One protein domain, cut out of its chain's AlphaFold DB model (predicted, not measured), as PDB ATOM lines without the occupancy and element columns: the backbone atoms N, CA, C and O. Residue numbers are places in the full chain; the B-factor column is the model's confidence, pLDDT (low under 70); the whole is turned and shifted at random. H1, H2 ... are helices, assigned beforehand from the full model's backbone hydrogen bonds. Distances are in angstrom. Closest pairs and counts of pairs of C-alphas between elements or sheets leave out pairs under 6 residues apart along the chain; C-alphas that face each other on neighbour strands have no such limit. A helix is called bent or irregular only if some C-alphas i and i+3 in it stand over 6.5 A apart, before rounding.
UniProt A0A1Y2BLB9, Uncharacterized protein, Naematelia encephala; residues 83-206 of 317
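AT A GLANCE: This is residues 83 to 206 of the 317 residues of an uncharacterized protein of Naematelia encephala (UniProt A0A1Y2BLB9). Helix H4 makes the core, with H1, H5 and the long arm H6a packed round it: H5 folds back along H4 as a hairpin, while H1 and H6a cross H4. The short helices H2 and H3 reach away at one end, the loop of residues 142 to 154 lies at the other, and the last arm, H6b, turns off H6a near H1. The printed part has 124 residues with six named helices, H1 to H6 in chain order, and no named strand; the class is all helix. The whole is compact, with a radius of gyration of the C-alphas of 15.9 A and spans of 48 by 38 by 22 A.

IN THESE COORDINATES: Find C-alpha 83 at (207.018, 360.772, 310.471); from there H1 runs through residue 97, 21.1 A long. Next come H2, residues 101 to 110, 14.3 A, and H3, residues 112 to 118, 10.0 A; H3 is irregular, with C-alphas 114 and 117 at 7.3 A. Look to C-alpha 122 at (227.017, 381.455, 300.371) for H4, residues 122 to 141, 28.5 A. H5 spans residues 155 to 174, 27.9 A. H6, residues 176 to 206, was assigned as one helix by its hydrogen bonds but is bent, with C-alphas 195 and 198 at 9.3 A: H6a is residues 176 to 195, 28.4 A, and H6b is residues 198 to 206, 12.8 A, ending at C-alpha 206 at (230.181, 356.680, 316.442).

HOW THE PARTS SIT: Begin at H4, which touches H5 at Ser 135 and Ala 163, the closest C-alphas, 5.0 A; this hairpin has a shallow tilt of 34 degrees, only just short of steep. With residues 133 to 140 alone H4 touches H6a, closest at the C-alphas of Val 133 and Val 186, 6.6 A, at a steep tilt of 50 degrees, the same way. With residues 130 to 137 alone it touches H1, at the C-alphas of Lys 90 and Ile 137, 6.8 A. H1 also touches H6a, at the C-alphas of Val 93 and Ala 189, 5.5 A. H5 and H6a, a hairpin, only just touch, with 3 pairs of C-alphas within 8 A, closest at Cys 171 and Leu 179, 6.0 A. H2 is close to but not clearly touching H4, at the C-alphas of Ala 108 and Pro 122, 6.2 A; H2 and H3 meet only through their link. H6b is close to but not clearly touching H1, at the C-alphas of Ala 92 and Phe 201, 7.4 A. In H1, H2, H4, H5 and H6a every O i to N i+4 pair is within hydrogen-bond range; in H6b 4 of 5 are, and in H3 1 of 3, beside 2 of 4 O i to N i+3 pairs.

THE WHOLE: The C-alphas farthest apart, of Pro 113 and Asn 148, are 48.6 A apart. The printed part has no cut, and its long link is H4 to H5, 13 residues. Confidence is under 70 at residues 111 to 120 and 197 to 206.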
ATOM      1  N   GLU A  83     206.481 359.415 310.611       78.50
ATOM      2  CA  GLU A  83     207.018 360.772 310.471       78.50
ATOM      3  C   GLU A  83     208.414 360.917 311.098       78.50
ATOM      4  O   GLU A  83     209.295 361.552 310.518       78.50
ATOM      5  N   TYR A  84     208.655 360.276 312.246       82.12
ATOM      6  CA  TYR A  84     209.962 360.277 312.903       82.12
ATOM      7  C   TYR A  84     210.998 359.491 312.089       82.12
ATOM      8  O   TYR A  84     212.122 359.953 311.907       82.12
ATOM      9  N   GLU A  85     210.628 358.327 311.551       81.38
ATOM     10  CA  GLU A  85     211.505 357.538 310.670       81.38
ATOM     11  C   GLU A  85     211.841 358.277 309.364       81.38
ATOM     12  O   GLU A  85     212.971 358.201 308.870       81.38
ATOM     13  N   GLU A  86     210.889 359.025 308.801       82.81
ATOM     14  CA  GLU A  86     211.143 359.885 307.643       82.81
ATOM     15  C   GLU A  86     212.112 361.025 307.966       82.81
ATOM     16  O   GLU A  86     213.045 361.261 307.191       82.81
ATOM     17  N   GLU A  87     211.951 361.688 309.112       86.44
ATOM     18  CA  GLU A  87     212.863 362.754 309.536       86.44
ATOM     19  C   GLU A  87     214.260 362.200 309.850       86.44
ATOM     20  O   GLU A  87     215.259 362.764 309.407       86.44
ATOM     21  N   MET A  88     214.365 361.046 310.514       85.06
ATOM     22  CA  MET A  88     215.661 360.409 310.779       85.06
ATOM     23  C   MET A  88     216.380 359.998 309.495       85.06
ATOM     24  O   MET A  88     217.577 360.262 309.348       85.06
ATOM     25  N   ARG A  89     215.656 359.422 308.528       86.69
ATOM     26  CA  ARG A  89     216.195 359.126 307.192       86.69
ATOM     27  C   ARG A  89     216.688 360.392 306.507       86.69
ATOM     28  O   ARG A  89     217.781 360.408 305.942       86.69
ATOM     29  N   LYS A  90     215.884 361.454 306.557       88.12
ATOM     30  CA  LYS A  90     216.223 362.748 305.969       88.12
ATOM     31  C   LYS A  90     217.515 363.289 306.574       88.12
ATOM     32  O   LYS A  90     218.434 363.603 305.824       88.12
ATOM     33  N   GLN A  91     217.618 363.338 307.901       86.69
ATOM     34  CA  GLN A  91     218.813 363.807 308.608       86.69
ATOM     35  C   GLN A  91     220.048 362.967 308.267       86.69
ATOM     36  O   GLN A  91     221.117 363.522 308.015       86.69
ATOM     37  N   ALA A  92     219.905 361.641 308.192       85.81
ATOM     38  CA  ALA A  92     221.011 360.749 307.864       85.81
ATOM     39  C   ALA A  92     221.598 361.033 306.473       85.81
ATOM     40  O   ALA A  92     222.800 361.261 306.336       85.81
ATOM     41  N   VAL A  93     220.741 361.109 305.452       86.19
ATOM     42  CA  VAL A  93     221.165 361.409 304.075       86.19
ATOM     43  C   VAL A  93     221.706 362.836 303.959       86.19
ATOM     44  O   VAL A  93     222.694 363.075 303.268       86.19
ATOM     45  N   MET A  94     221.091 363.794 304.652       87.81
ATOM     46  CA  MET A  94     221.538 365.189 304.664       87.81
ATOM     47  C   MET A  94     222.954 365.336 305.222       87.81
ATOM     48  O   MET A  94     223.757 366.054 304.630       87.81
ATOM     49  N   ASN A  95     223.267 364.641 306.317       85.56
ATOM     50  CA  ASN A  95     224.589 364.676 306.942       85.56
ATOM     51  C   ASN A  95     225.678 364.052 306.064       85.56
ATOM     52  O   ASN A  95     226.816 364.507 306.105       85.56
ATOM     53  N   GLU A  96     225.331 363.044 305.264       86.38
ATOM     54  CA  GLU A  96     226.278 362.390 304.359       86.38
ATOM     55  C   GLU A  96     226.552 363.230 303.101       86.38
ATOM     56  O   GLU A  96     227.679 363.323 302.615       86.38
ATOM     57  N   VAL A  97     225.512 363.858 302.546       86.50
ATOM     58  CA  VAL A  97     225.604 364.500 301.224       86.50
ATOM     59  C   VAL A  97     225.994 365.972 301.307       86.50
ATOM     60  O   VAL A  97     226.661 366.495 300.399       86.50
ATOM     61  N   LEU A  98     225.541 366.681 302.344       86.44
ATOM     62  CA  LEU A  98     225.842 368.100 302.475       86.44
ATOM     63  C   LEU A  98     227.280 368.308 302.956       86.44
ATOM     64  O   LEU A  98     227.737 367.611 303.856       86.44
ATOM     65  N   PRO A  99     227.992 369.309 302.406       82.06
ATOM     66  CA  PRO A  99     229.299 369.681 302.925       82.06
ATOM     67  C   PRO A  99     229.218 370.033 304.414       82.06
ATOM     68  O   PRO A  99     228.272 370.700 304.849       82.06
ATOM     69  N   ASP A 100     230.234 369.636 305.173       83.19
ATOM     70  CA  ASP A 100     230.371 370.015 306.574       83.19
ATOM     71  C   ASP A 100     230.678 371.519 306.734       83.19
ATOM     72  O   ASP A 100     230.945 372.262 305.779       83.19
ATOM     73  N   ALA A 101     230.616 372.006 307.976       80.06
ATOM     74  CA  ALA A 101     230.839 373.420 308.272       80.06
ATOM     75  C   ALA A 101     232.244 373.902 307.859       80.06
ATOM     76  O   ALA A 101     232.425 375.079 307.532       80.06
ATOM     77  N   GLU A 102     233.240 373.014 307.863       81.62
ATOM     78  CA  GLU A 102     234.607 373.350 307.478       81.62
ATOM     79  C   GLU A 102     234.756 373.470 305.958       81.62
ATOM     80  O   GLU A 102     235.340 374.440 305.469       81.62
ATOM     81  N   MET A 103     234.183 372.538 305.201       80.50
ATOM     82  CA  MET A 103     234.146 372.547 303.746       80.50
ATOM     83  C   MET A 103     233.361 373.755 303.247       80.50
ATOM     84  O   MET A 103     233.843 374.454 302.358       80.50
ATOM     85  N   TRP A 104     232.230 374.094 303.876       79.25
ATOM     86  CA  TRP A 104     231.516 375.342 303.589       79.25
ATOM     87  C   TRP A 104     232.373 376.578 303.837       79.25
ATOM     88  O   TRP A 104     232.371 377.496 303.018       79.25
ATOM     89  N   ARG A 105     233.150 376.605 304.925       80.25
ATOM     90  CA  ARG A 105     234.065 377.715 305.223       80.25
ATOM     91  C   ARG A 105     235.178 377.826 304.179       80.25
ATOM     92  O   ARG A 105     235.465 378.925 303.706       80.25
ATOM     93  N   LYS A 106     235.779 376.700 303.781       82.12
ATOM     94  CA  LYS A 106     236.782 376.647 302.701       82.12
ATOM     95  C   LYS A 106     236.177 377.134 301.389       82.12
ATOM     96  O   LYS A 106     236.771 377.981 300.729       82.12
ATOM     97  N   TRP A 107     234.972 376.678 301.067       77.19
ATOM     98  CA  TRP A 107     234.270 377.025 299.838       77.19
ATOM     99  C   TRP A 107     233.869 378.507 299.788       77.19
ATOM    100  O   TRP A 107     234.052 379.176 298.765       77.19
ATOM    101  N   ALA A 108     233.422 379.053 300.923       76.69
ATOM    102  CA  ALA A 108     233.142 380.474 301.099       76.69
ATOM    103  C   ALA A 108     234.394 381.349 300.903       76.69
ATOM    104  O   ALA A 108     234.292 382.482 300.434       76.69
ATOM    105  N   ASN A 109     235.580 380.831 301.223       79.94
ATOM    106  CA  ASN A 109     236.838 381.557 301.056       79.94
ATOM    107  C   ASN A 109     237.440 381.400 299.649       79.94
ATOM    108  O   ASN A 109     238.026 382.356 299.144       79.94
ATOM    109  N   SER A 110     237.294 380.235 299.006       77.19
ATOM    110  CA  SER A 110     237.946 379.923 297.725       77.19
ATOM    111  C   SER A 110     237.083 380.209 296.491       77.19
ATOM    112  O   SER A 110     237.559 380.852 295.556       77.19
ATOM    113  N   GLU A 111     235.814 379.786 296.463       67.50
ATOM    114  CA  GLU A 111     234.946 379.977 295.287       67.50
ATOM    115  C   GLU A 111     234.020 381.193 295.418       67.50
ATOM    116  O   GLU A 111     233.666 381.791 294.397       67.50
ATOM    117  N   ALA A 112     233.638 381.606 296.634       65.56
ATOM    118  CA  ALA A 112     232.718 382.738 296.782       65.56
ATOM    119  C   ALA A 112     233.250 384.038 296.165       65.56
ATOM    120  O   ALA A 112     232.488 384.688 295.445       65.56
ATOM    121  N   PRO A 113     234.526 384.438 296.370       66.81
ATOM    122  CA  PRO A 113     235.053 385.667 295.779       66.81
ATOM    123  C   PRO A 113     234.991 385.661 294.248       66.81
ATOM    124  O   PRO A 113     234.663 386.684 293.649       66.81
ATOM    125  N   LEU A 114     235.216 384.499 293.627       68.50
ATOM    126  CA  LEU A 114     235.170 384.314 292.173       68.50
ATOM    127  C   LEU A 114     233.743 384.419 291.616       68.50
ATOM    128  O   LEU A 114     233.547 384.796 290.461       68.50
ATOM    129  N   ARG A 115     232.728 384.119 292.436       66.62
ATOM    130  CA  ARG A 115     231.316 384.082 292.026       66.62
ATOM    131  C   ARG A 115     230.505 385.312 292.442       66.62
ATOM    132  O   ARG A 115     229.395 385.486 291.938       66.62
ATOM    133  N   ARG A 116     231.048 386.213 293.276       63.69
ATOM    134  CA  ARG A 116     230.357 387.447 293.730       63.69
ATOM    135  C   ARG A 116     229.796 388.293 292.586       63.69
ATOM    136  O   ARG A 116     228.724 388.870 292.730       63.69
ATOM    137  N   VAL A 117     230.466 388.323 291.432       62.84
ATOM    138  CA  VAL A 117     230.032 389.099 290.252       62.84
ATOM    139  C   VAL A 117     228.680 388.613 289.699       62.84
ATOM    140  O   VAL A 117     227.974 389.369 289.037       62.84
ATOM    141  N   ARG A 118     228.274 387.375 290.012       66.06
ATOM    142  CA  ARG A 118     227.030 386.746 289.540       66.06
ATOM    143  C   ARG A 118     225.881 386.791 290.560       66.06
ATOM    144  O   ARG A 118     224.874 386.123 290.356       66.06
ATOM    145  N   GLY A 119     226.021 387.556 291.649       65.25
ATOM    146  CA  GLY A 119     225.010 387.633 292.716       65.25
ATOM    147  C   GLY A 119     225.007 386.419 293.652       65.25
ATOM    148  O   GLY A 119     223.973 386.073 294.214       65.25
ATOM    149  N   TRP A 120     226.156 385.755 293.784       69.19
ATOM    150  CA  TRP A 120     226.336 384.561 294.609       69.19
ATOM    151  C   TRP A 120     226.339 384.914 296.101       69.19
ATOM    152  O   TRP A 120     227.024 385.857 296.510       69.19
ATOM    153  N   ASN A 121     225.582 384.164 296.904       77.56
ATOM    154  CA  ASN A 121     225.478 384.361 298.347       77.56
ATOM    155  C   ASN A 121     225.612 382.994 299.044       77.56
ATOM    156  O   ASN A 121     224.705 382.169 298.908       77.56
ATOM    157  N   PRO A 122     226.704 382.763 299.798       73.56
ATOM    158  CA  PRO A 122     227.017 381.455 300.371       73.56
ATOM    159  C   PRO A 122     225.936 380.941 301.330       73.56
ATOM    160  O   PRO A 122     225.655 379.745 301.337       73.56
ATOM    161  N   ASP A 123     225.282 381.827 302.084       79.06
ATOM    162  CA  ASP A 123     224.231 381.432 303.026       79.06
ATOM    163  C   ASP A 123     222.973 380.965 302.282       79.06
ATOM    164  O   ASP A 123     222.369 379.945 302.619       79.06
ATOM    165  N   LEU A 124     222.613 381.673 301.204       80.94
ATOM    166  CA  LEU A 124     221.495 381.284 300.343       80.94
ATOM    167  C   LEU A 124     221.791 380.000 299.568       80.94
ATOM    168  O   LEU A 124     220.873 379.222 299.318       80.94
ATOM    169  N   ASP A 125     223.040 379.777 299.167       81.56
ATOM    170  CA  ASP A 125     223.430 378.572 298.437       81.56
ATOM    171  C   ASP A 125     223.493 377.343 299.341       81.56
ATOM    172  O   ASP A 125     223.112 376.258 298.901       81.56
ATOM    173  N   ARG A 126     223.863 377.510 300.616       83.88
ATOM    174  CA  ARG A 126     223.738 376.452 301.623       83.88
ATOM    175  C   ARG A 126     222.284 376.034 301.810       83.88
ATOM    176  O   ARG A 126     221.980 374.850 301.692       83.88
ATOM    177  N   TYR A 127     221.389 376.997 302.038       86.75
ATOM    178  CA  TYR A 127     219.955 376.719 302.169       86.75
ATOM    179  C   TYR A 127     219.382 376.076 300.902       86.75
ATOM    180  O   TYR A 127     218.591 375.139 300.961       86.75
ATOM    181  N   PHE A 128     219.808 376.553 299.735       87.81
ATOM    182  CA  PHE A 128     219.356 376.019 298.461       87.81
ATOM    183  C   PHE A 128     219.839 374.582 298.212       87.81
ATOM    184  O   PHE A 128     219.065 373.758 297.729       87.81
ATOM    185  N   LEU A 129     221.096 374.263 298.544       88.50
ATOM    186  CA  LEU A 129     221.614 372.896 298.448       88.50
ATOM    187  C   LEU A 129     220.902 371.958 299.421       88.50
ATOM    188  O   LEU A 129     220.557 370.847 299.031       88.50
ATOM    189  N   GLN A 130     220.603 372.425 300.633       91.00
ATOM    190  CA  GLN A 130     219.717 371.715 301.551       91.00
ATOM    191  C   GLN A 130     218.356 371.445 300.899       91.00
ATOM    192  O   GLN A 130     217.960 370.291 300.792       91.00
ATOM    193  N   LEU A 131     217.682 372.467 300.369       93.25
ATOM    194  CA  LEU A 131     216.385 372.303 299.706       93.25
ATOM    195  C   LEU A 131     216.442 371.317 298.526       93.25
ATOM    196  O   LEU A 131     215.505 370.544 298.325       93.25
ATOM    197  N   LEU A 132     217.533 371.328 297.752       94.00
ATOM    198  CA  LEU A 132     217.762 370.359 296.683       94.00
ATOM    199  C   LEU A 132     217.803 368.938 297.243       94.00
ATOM    200  O   LEU A 132     217.021 368.105 296.790       94.00
ATOM    201  N   VAL A 133     218.656 368.682 298.236       94.06
ATOM    202  CA  VAL A 133     218.796 367.354 298.849       94.06
ATOM    203  C   VAL A 133     217.470 366.891 299.458       94.06
ATOM    204  O   VAL A 133     217.032 365.780 299.174       94.06
ATOM    205  N   GLU A 134     216.770 367.755 300.195       93.44
ATOM    206  CA  GLU A 134     215.455 367.433 300.762       93.44
ATOM    207  C   GLU A 134     214.438 367.060 299.675       93.44
ATOM    208  O   GLU A 134     213.726 366.063 299.796       93.44
ATOM    209  N   SER A 135     214.394 367.818 298.575       95.06
ATOM    210  CA  SER A 135     213.481 367.530 297.465       95.06
ATOM    211  C   SER A 135     213.801 366.211 296.753       95.06
ATOM    212  O   SER A 135     212.883 365.517 296.313       95.06
ATOM    213  N   GLU A 136     215.081 365.832 296.674       95.69
ATOM    214  CA  GLU A 136     215.512 364.546 296.122       95.69
ATOM    215  C   GLU A 136     215.132 363.379 297.035       95.69
ATOM    216  O   GLU A 136     214.555 362.404 296.557       95.69
ATOM    217  N   ILE A 137     215.371 363.502 298.344       93.62
ATOM    218  CA  ILE A 137     214.970 362.498 299.340       93.62
ATOM    219  C   ILE A 137     213.460 362.251 299.259       93.62
ATOM    220  O   ILE A 137     213.021 361.100 299.216       93.62
ATOM    221  N   LEU A 138     212.656 363.315 299.160       92.12
ATOM    222  CA  LEU A 138     211.201 363.199 299.036       92.12
ATOM    223  C   LEU A 138     210.775 362.489 297.743       92.12
ATOM    224  O   LEU A 138     209.834 361.693 297.776       92.12
ATOM    225  N   CYS A 139     211.454 362.740 296.620       94.19
ATOM    226  CA  CYS A 139     211.208 362.027 295.363       94.19
ATOM    227  C   CYS A 139     211.529 360.532 295.460       94.19
ATOM    228  O   CYS A 139     210.795 359.724 294.890       94.19
ATOM    229  N   LEU A 140     212.614 360.178 296.154       92.94
ATOM    230  CA  LEU A 140     213.034 358.788 296.358       92.94
ATOM    231  C   LEU A 140     212.081 358.048 297.302       92.94
ATOM    232  O   LEU A 140     211.714 356.907 297.027       92.94
ATOM    233  N   ALA A 141     211.616 358.715 298.359       89.69
ATOM    234  CA  ALA A 141     210.614 358.173 299.276       89.69
ATOM    235  C   ALA A 141     209.224 358.018 298.624       89.69
ATOM    236  O   ALA A 141     208.459 357.140 299.012       89.69
ATOM    237  N   ASN A 142     208.901 358.841 297.616       91.31
ATOM    238  CA  ASN A 142     207.599 358.857 296.939       91.31
ATOM    239  C   ASN A 142     207.737 358.596 295.424       91.31
ATOM    240  O   ASN A 142     207.589 359.524 294.617       91.31
ATOM    241  N   PRO A 143     208.020 357.351 294.995       90.81
ATOM    242  CA  PRO A 143     208.174 357.036 293.581       90.81
ATOM    243  C   PRO A 143     206.835 357.142 292.832       90.81
ATOM    244  O   PRO A 143     205.805 356.660 293.297       90.81
ATOM    245  N   LEU A 144     206.851 357.732 291.628       88.50
ATOM    246  CA  LEU A 144     205.642 357.949 290.810       88.50
ATOM    247  C   LEU A 144     204.895 356.652 290.465       88.50
ATOM    248  O   LEU A 144     203.675 356.655 290.357       88.50
ATOM    249  N   ASN A 145     205.630 355.549 290.309       85.69
ATOM    250  CA  ASN A 145     205.089 354.244 289.935       85.69
ATOM    251  C   ASN A 145     205.035 353.281 291.132       85.69
ATOM    252  O   ASN A 145     205.212 352.074 290.959       85.69
ATOM    253  N   ALA A 146     204.857 353.806 292.351       84.06
ATOM    254  CA  ALA A 146     204.700 352.974 293.537       84.06
ATOM    255  C   ALA A 146     203.495 352.028 293.359       84.06
ATOM    256  O   ALA A 146     202.402 352.506 293.047       84.06
ATOM    257  N   PRO A 147     203.647 350.707 293.579       81.00
ATOM    258  CA  PRO A 147     202.530 349.770 293.481       81.00
ATOM    259  C   PRO A 147     201.437 350.063 294.520       81.00
ATOM    260  O   PRO A 147     200.267 349.827 294.245       81.00
ATOM    261  N   ASN A 148     201.816 350.633 295.672       78.88
ATOM    262  CA  ASN A 148     200.918 351.127 296.713       78.88
ATOM    263  C   ASN A 148     201.395 352.524 297.158       78.88
ATOM    264  O   ASN A 148     202.372 352.604 297.905       78.88
ATOM    265  N   PRO A 149     200.780 353.626 296.693       78.12
ATOM    266  CA  PRO A 149     201.163 354.966 297.129       78.12
ATOM    267  C   PRO A 149     200.789 355.168 298.605       78.12
ATOM    268  O   PRO A 149     199.628 355.024 298.979       78.12
ATOM    269  N   SER A 150     201.767 355.521 299.440       70.81
ATOM    270  CA  SER A 150     201.626 355.714 300.893       70.81
ATOM    271  C   SER A 150     201.006 357.059 301.298       70.81
ATOM    272  O   SER A 150     201.006 357.402 302.475       70.81
ATOM    273  N   GLY A 151     200.460 357.829 300.354       78.62
ATOM    274  CA  GLY A 151     199.970 359.178 300.623       78.62
ATOM    275  C   GLY A 151     198.763 359.585 299.780       78.62
ATOM    276  O   GLY A 151     198.367 358.864 298.859       78.62
ATOM    277  N   PRO A 152     198.165 360.750 300.089       84.94
ATOM    278  CA  PRO A 152     197.087 361.343 299.319       84.94
ATOM    279  C   PRO A 152     197.289 361.267 297.796       84.94
ATOM    280  O   PRO A 152     198.394 361.523 297.298       84.94
ATOM    281  N   PRO A 153     196.216 361.017 297.022       85.25
ATOM    282  CA  PRO A 153     196.278 361.004 295.566       85.25
ATOM    283  C   PRO A 153     196.984 362.246 294.992       85.25
ATOM    284  O   PRO A 153     196.750 363.391 295.400       85.25
ATOM    285  N   GLY A 154     197.902 362.014 294.051       87.38
ATOM    286  CA  GLY A 154     198.688 363.061 293.394       87.38
ATOM    287  C   GLY A 154     199.765 363.725 294.265       87.38
ATOM    288  O   GLY A 154     200.376 364.696 293.818       87.38
ATOM    289  N   GLN A 155     200.022 363.256 295.494       89.94
ATOM    290  CA  GLN A 155     201.119 363.780 296.318       89.94
ATOM    291  C   GLN A 155     202.482 363.559 295.663       89.94
ATOM    292  O   GLN A 155     203.251 364.514 295.551       89.94
ATOM    293  N   ALA A 156     202.747 362.349 295.160       90.81
ATOM    294  CA  ALA A 156     203.982 362.043 294.442       90.81
ATOM    295  C   ALA A 156     204.180 362.999 293.250       90.81
ATOM    296  O   ALA A 156     205.226 363.632 293.131       90.81
ATOM    297  N   ASP A 157     203.146 363.245 292.440       93.44
ATOM    298  CA  ASP A 157     203.229 364.212 291.336       93.44
ATOM    299  C   ASP A 157     203.591 365.627 291.805       93.44
ATOM    300  O   ASP A 157     204.390 366.319 291.166       93.44
ATOM    301  N   ARG A 158     203.010 366.089 292.922       94.38
ATOM    302  CA  ARG A 158     203.323 367.412 293.489       94.38
ATOM    303  C   ARG A 158     204.780 367.492 293.945       94.38
ATOM    304  O   ARG A 158     205.438 368.490 293.635       94.38
ATOM    305  N   ILE A 159     205.276 366.448 294.611       93.94
ATOM    306  CA  ILE A 159     206.670 366.325 295.062       93.94
ATOM    307  C   ILE A 159     207.616 366.362 293.859       93.94
ATOM    308  O   ILE A 159     208.488 367.228 293.786       93.94
ATOM    309  N   HIS A 160     207.384 365.522 292.849       95.44
ATOM    310  CA  HIS A 160     208.232 365.447 291.655       95.44
ATOM    311  C   HIS A 160     208.227 366.751 290.847       95.44
ATOM    312  O   HIS A 160     209.271 367.192 290.358       95.44
ATOM    313  N   ARG A 161     207.082 367.443 290.753       96.12
ATOM    314  CA  ARG A 161     207.012 368.788 290.147       96.12
ATOM    315  C   ARG A 161     207.784 369.826 290.958       96.12
ATOM    316  O   ARG A 161     208.387 370.716 290.358       96.12
ATOM    317  N   HIS A 162     207.737 369.756 292.290       95.38
ATOM    318  CA  HIS A 162     208.513 370.634 293.166       95.38
ATOM    319  C   HIS A 162     210.015 370.394 292.978       95.38
ATOM    320  O   HIS A 162     210.717 371.331 292.599       95.38
ATOM    321  N   ALA A 163     210.482 369.150 293.096       95.19
ATOM    322  CA  ALA A 163     211.882 368.791 292.873       95.19
ATOM    323  C   ALA A 163     212.357 369.190 291.466       95.19
ATOM    324  O   ALA A 163     213.418 369.781 291.304       95.19
ATOM    325  N   SER A 164     211.524 369.010 290.435       96.50
ATOM    326  CA  SER A 164     211.836 369.461 289.068       96.50
ATOM    327  C   SER A 164     211.995 370.984 288.942       96.50
ATOM    328  O   SER A 164     212.729 371.468 288.077       96.50
ATOM    329  N   ARG A 165     211.301 371.783 289.767       96.25
ATOM    330  CA  ARG A 165     211.546 373.235 289.844       96.25
ATOM    331  C   ARG A 165     212.874 373.521 290.537       96.25
ATOM    332  O   ARG A 165     213.644 374.317 290.007       96.25
ATOM    333  N   VAL A 166     213.157 372.844 291.648       95.06
ATOM    334  CA  VAL A 166     214.410 373.009 292.400       95.06
ATOM    335  C   VAL A 166     215.618 372.624 291.540       95.06
ATOM    336  O   VAL A 166     216.524 373.437 291.392       95.06
ATOM    337  N   ARG A 167     215.592 371.478 290.845       94.69
ATOM    338  CA  ARG A 167     216.645 371.055 289.900       94.69
ATOM    339  C   ARG A 167     216.928 372.085 288.811       94.69
ATOM    340  O   ARG A 167     218.084 372.318 288.485       94.69
ATOM    341  N   ARG A 168     215.899 372.731 288.250       94.25
ATOM    342  CA  ARG A 168     216.100 373.775 287.228       94.25
ATOM    343  C   ARG A 168     216.844 374.980 287.794       94.25
ATOM    344  O   ARG A 168     217.850 375.386 287.227       94.25
ATOM    345  N   VAL A 169     216.403 375.481 288.949       90.12
ATOM    346  CA  VAL A 169     217.091 376.584 289.642       90.12
ATOM    347  C   VAL A 169     218.519 376.181 290.029       90.12
ATOM    348  O   VAL A 169     219.440 376.988 289.932       90.12
ATOM    349  N   ALA A 170     218.726 374.919 290.414       88.38
ATOM    350  CA  ALA A 170     220.038 374.389 290.760       88.38
ATOM    351  C   ALA A 170     220.955 374.363 289.541       88.38
ATOM    352  O   ALA A 170     222.079 374.854 289.608       88.38
ATOM    353  N   CYS A 171     220.462 373.865 288.411       89.38
ATOM    354  CA  CYS A 171     221.203 373.823 287.158       89.38
ATOM    355  C   CYS A 171     221.688 375.219 286.744       89.38
ATOM    356  O   CYS A 171     222.842 375.368 286.349       89.38
ATOM    357  N   ASP A 172     220.854 376.250 286.909       86.19
ATOM    358  CA  ASP A 172     221.225 377.636 286.595       86.19
ATOM    359  C   ASP A 172     222.325 378.187 287.525       86.19
ATOM    360  O   ASP A 172     223.133 379.026 287.114       86.19
ATOM    361  N   ARG A 173     222.378 377.714 288.779       82.44
ATOM    362  CA  ARG A 173     223.326 378.183 289.806       82.44
ATOM    363  C   ARG A 173     224.650 377.429 289.830       82.44
ATOM    364  O   ARG A 173     225.712 378.051 289.896       82.44
ATOM    365  N   ILE A 174     224.595 376.100 289.836       82.56
ATOM    366  CA  ILE A 174     225.763 375.227 290.023       82.56
ATOM    367  C   ILE A 174     226.179 374.491 288.745       82.56
ATOM    368  O   ILE A 174     227.276 373.938 288.715       82.56
ATOM    369  N   GLY A 175     225.370 374.547 287.684       86.00
ATOM    370  CA  GLY A 175     225.598 373.820 286.435       86.00
ATOM    371  C   GLY A 175     225.045 372.392 286.469       86.00
ATOM    372  O   GLY A 175     224.840 371.811 287.535       86.00
ATOM    373  N   ILE A 176     224.809 371.824 285.282       90.25
ATOM    374  CA  ILE A 176     224.197 370.494 285.124       90.25
ATOM    375  C   ILE A 176     225.077 369.365 285.668       90.25
ATOM    376  O   ILE A 176     224.570 368.461 286.320       90.25
ATOM    377  N   GLU A 177     226.393 369.442 285.468       89.06
ATOM    378  CA  GLU A 177     227.332 368.399 285.898       89.06
ATOM    379  C   GLU A 177     227.375 368.283 287.423       89.06
ATOM    380  O   GLU A 177     227.189 367.200 287.977       89.06
ATOM    381  N   ARG A 178     227.536 369.420 288.118       85.88
ATOM    382  CA  ARG A 178     227.517 369.449 289.587       85.88
ATOM    383  C   ARG A 178     226.156 369.017 290.122       85.88
ATOM    384  O   ARG A 178     226.112 368.250 291.075       85.88
ATOM    385  N   LEU A 179     225.059 369.476 289.511       91.25
ATOM    386  CA  LEU A 179     223.710 369.050 289.886       91.25
ATOM    387  C   LEU A 179     223.560 367.528 289.813       91.25
ATOM    388  O   LEU A 179     223.086 366.925 290.771       91.25
ATOM    389  N   GLN A 180     223.986 366.913 288.712       92.50
ATOM    390  CA  GLN A 180     223.872 365.471 288.534       92.50
ATOM    391  C   GLN A 180     224.707 364.709 289.569       92.50
ATOM    392  O   GLN A 180     224.176 363.823 290.231       92.50
ATOM    393  N   ALA A 181     225.943 365.147 289.824       89.38
ATOM    394  CA  ALA A 181     226.782 364.580 290.880       89.38
ATOM    395  C   ALA A 181     226.172 364.715 292.291       89.38
ATOM    396  O   ALA A 181     226.383 363.854 293.143       89.38
ATOM    397  N   TYR A 182     225.418 365.786 292.576       89.19
ATOM    398  CA  TYR A 182     224.656 365.887 293.826       89.19
ATOM    399  C   TYR A 182     223.492 364.898 293.855       89.19
ATOM    400  O   TYR A 182     223.361 364.165 294.828       89.19
ATOM    401  N   CYS A 183     222.671 364.847 292.805       93.38
ATOM    402  CA  CYS A 183     221.538 363.923 292.736       93.38
ATOM    403  C   CYS A 183     221.971 362.454 292.865       93.38
ATOM    404  O   CYS A 183     221.298 361.687 293.553       93.38
ATOM    405  N   ASP A 184     223.088 362.073 292.244       94.06
ATOM    406  CA  ASP A 184     223.613 360.709 292.321       94.06
ATOM    407  C   ASP A 184     224.112 360.380 293.738       94.06
ATOM    408  O   ASP A 184     223.739 359.340 294.273       94.06
ATOM    409  N   ARG A 185     224.823 361.302 294.408       92.44
ATOM    410  CA  ARG A 185     225.216 361.130 295.822       92.44
ATOM    411  C   ARG A 185     224.024 361.034 296.770       92.44
ATOM    412  O   ARG A 185     224.053 360.233 297.695       92.44
ATOM    413  N   VAL A 186     222.965 361.821 296.546       93.88
ATOM    414  CA  VAL A 186     221.731 361.695 297.341       93.88
ATOM    415  C   VAL A 186     221.114 360.317 297.165       93.88
ATOM    416  O   VAL A 186     220.710 359.708 298.151       93.88
ATOM    417  N   ARG A 187     221.046 359.818 295.926       94.69
ATOM    418  CA  ARG A 187     220.511 358.484 295.652       94.69
ATOM    419  C   ARG A 187     221.335 357.404 296.344       94.69
ATOM    420  O   ARG A 187     220.751 356.572 297.025       94.69
ATOM    421  N   GLU A 188     222.656 357.457 296.214       93.06
ATOM    422  CA  GLU A 188     223.570 356.499 296.841       93.06
ATOM    423  C   GLU A 188     223.434 356.500 298.369       93.06
ATOM    424  O   GLU A 188     223.213 355.449 298.966       93.06
ATOM    425  N   ALA A 189     223.463 357.675 299.005       90.19
ATOM    426  CA  ALA A 189     223.299 357.798 300.453       90.19
ATOM    427  C   ALA A 189     221.912 357.328 300.929       90.19
ATOM    428  O   ALA A 189     221.785 356.687 301.975       90.19
ATOM    429  N   PHE A 190     220.860 357.609 300.156       91.44
ATOM    430  CA  PHE A 190     219.506 357.141 300.451       91.44
ATOM    431  C   PHE A 190     219.390 355.614 300.343       91.44
ATOM    432  O   PHE A 190     218.819 354.976 301.226       91.44
ATOM    433  N   GLU A 191     219.941 355.016 299.286       91.19
ATOM    434  CA  GLU A 191     219.978 353.562 299.102       91.19
ATOM    435  C   GLU A 191     220.805 352.885 300.200       91.19
ATOM    436  O   GLU A 191     220.356 351.889 300.773       91.19
ATOM    437  N   ALA A 192     221.956 353.459 300.559       87.06
ATOM    438  CA  ALA A 192     222.782 352.981 301.661       87.06
ATOM    439  C   ALA A 192     221.987 352.948 302.974       87.06
ATOM    440  O   ALA A 192     221.952 351.903 303.621       87.06
ATOM    441  N   TYR A 193     221.271 354.030 303.314       87.44
ATOM    442  CA  TYR A 193     220.399 354.074 304.496       87.44
ATOM    443  C   TYR A 193     219.315 352.988 304.460       87.44
ATOM    444  O   TYR A 193     219.068 352.312 305.461       87.44
ATOM    445  N   MET A 194     218.665 352.800 303.308       85.56
ATOM    446  CA  MET A 194     217.613 351.790 303.146       85.56
ATOM    447  C   MET A 194     218.142 350.356 303.292       85.56
ATOM    448  O   MET A 194     217.404 349.482 303.745       85.56
ATOM    449  N   MET A 195     219.405 350.112 302.930       83.75
ATOM    450  CA  MET A 195     220.033 348.788 302.985       83.75
ATOM    451  C   MET A 195     220.606 348.447 304.365       83.75
ATOM    452  O   MET A 195     220.466 347.310 304.815       83.75
ATOM    453  N   THR A 196     221.254 349.394 305.047       79.25
ATOM    454  CA  THR A 196     221.857 349.160 306.376       79.25
ATOM    455  C   THR A 196     220.885 349.397 307.531       79.25
ATOM    456  O   THR A 196     221.102 348.895 308.639       79.25
ATOM    457  N   GLY A 197     219.792 350.120 307.279       68.12
ATOM    458  CA  GLY A 197     218.848 350.546 308.300       68.12
ATOM    459  C   GLY A 197     219.474 351.510 309.313       68.12
ATOM    460  O   GLY A 197     220.687 351.717 309.380       68.12
ATOM    461  N   TRP A 198     218.632 352.085 310.172       61.81
ATOM    462  CA  TRP A 198     219.062 353.102 311.136       61.81
ATOM    463  C   TRP A 198     220.179 352.627 312.092       61.81
ATOM    464  O   TRP A 198     221.054 353.402 312.474       61.81
ATOM    465  N   ARG A 199     220.219 351.328 312.433       59.59
ATOM    466  CA  ARG A 199     221.260 350.750 313.310       59.59
ATOM    467  C   ARG A 199     222.658 350.745 312.687       59.59
ATOM    468  O   ARG A 199     223.624 350.868 313.434       59.59
ATOM    469  N   GLY A 200     222.769 350.607 311.364       59.09
ATOM    470  CA  GLY A 200     224.057 350.709 310.675       59.09
ATOM    471  C   GLY A 200     224.599 352.137 310.706       59.09
ATOM    472  O   GLY A 200     225.781 352.342 310.964       59.09
ATOM    473  N   PHE A 201     223.710 353.122 310.566       57.16
ATOM    474  CA  PHE A 201     224.068 354.541 310.561       57.16
ATOM    475  C   PHE A 201     224.624 355.039 311.908       57.16
ATOM    476  O   PHE A 201     225.618 355.758 311.934       57.16
ATOM    477  N   ILE A 202     224.041 354.624 313.043       57.91
ATOM    478  CA  ILE A 202     224.561 354.987 314.380       57.91
ATOM    479  C   ILE A 202     225.965 354.413 314.605       57.91
ATOM    480  O   ILE A 202     226.818 355.066 315.206       57.91
ATOM    481  N   HIS A 203     226.209 353.189 314.129       56.09
ATOM    482  CA  HIS A 203     227.511 352.545 314.270       56.09
ATOM    483  C   HIS A 203     228.600 353.261 313.461       56.09
ATOM    484  O   HIS A 203     229.719 353.388 313.956       56.09
ATOM    485  N   ASP A 204     228.268 353.774 312.275       56.50
ATOM    486  CA  ASP A 204     229.204 354.516 311.422       56.50
ATOM    487  C   ASP A 204     229.484 355.935 311.947       56.50
ATOM    488  O   ASP A 204     230.625 356.397 311.916       56.50
ATOM    489  N   GLN A 205     228.476 356.619 312.511       55.44
ATOM    490  CA  GLN A 205     228.683 357.936 313.127       55.44
ATOM    491  C   GLN A 205     229.552 357.868 314.390       55.44
ATOM    492  O   GLN A 205     230.431 358.709 314.567       55.44
ATOM    493  N   ASN A 206     229.367 356.847 315.232       48.00
ATOM    494  CA  ASN A 206     230.181 356.680 316.442       48.00
ATOM    495  C   ASN A 206     231.556 356.046 316.168       48.00
ATOM    496  O   ASN A 206     232.476 356.228 316.962       48.00
TER     497      ASN A 206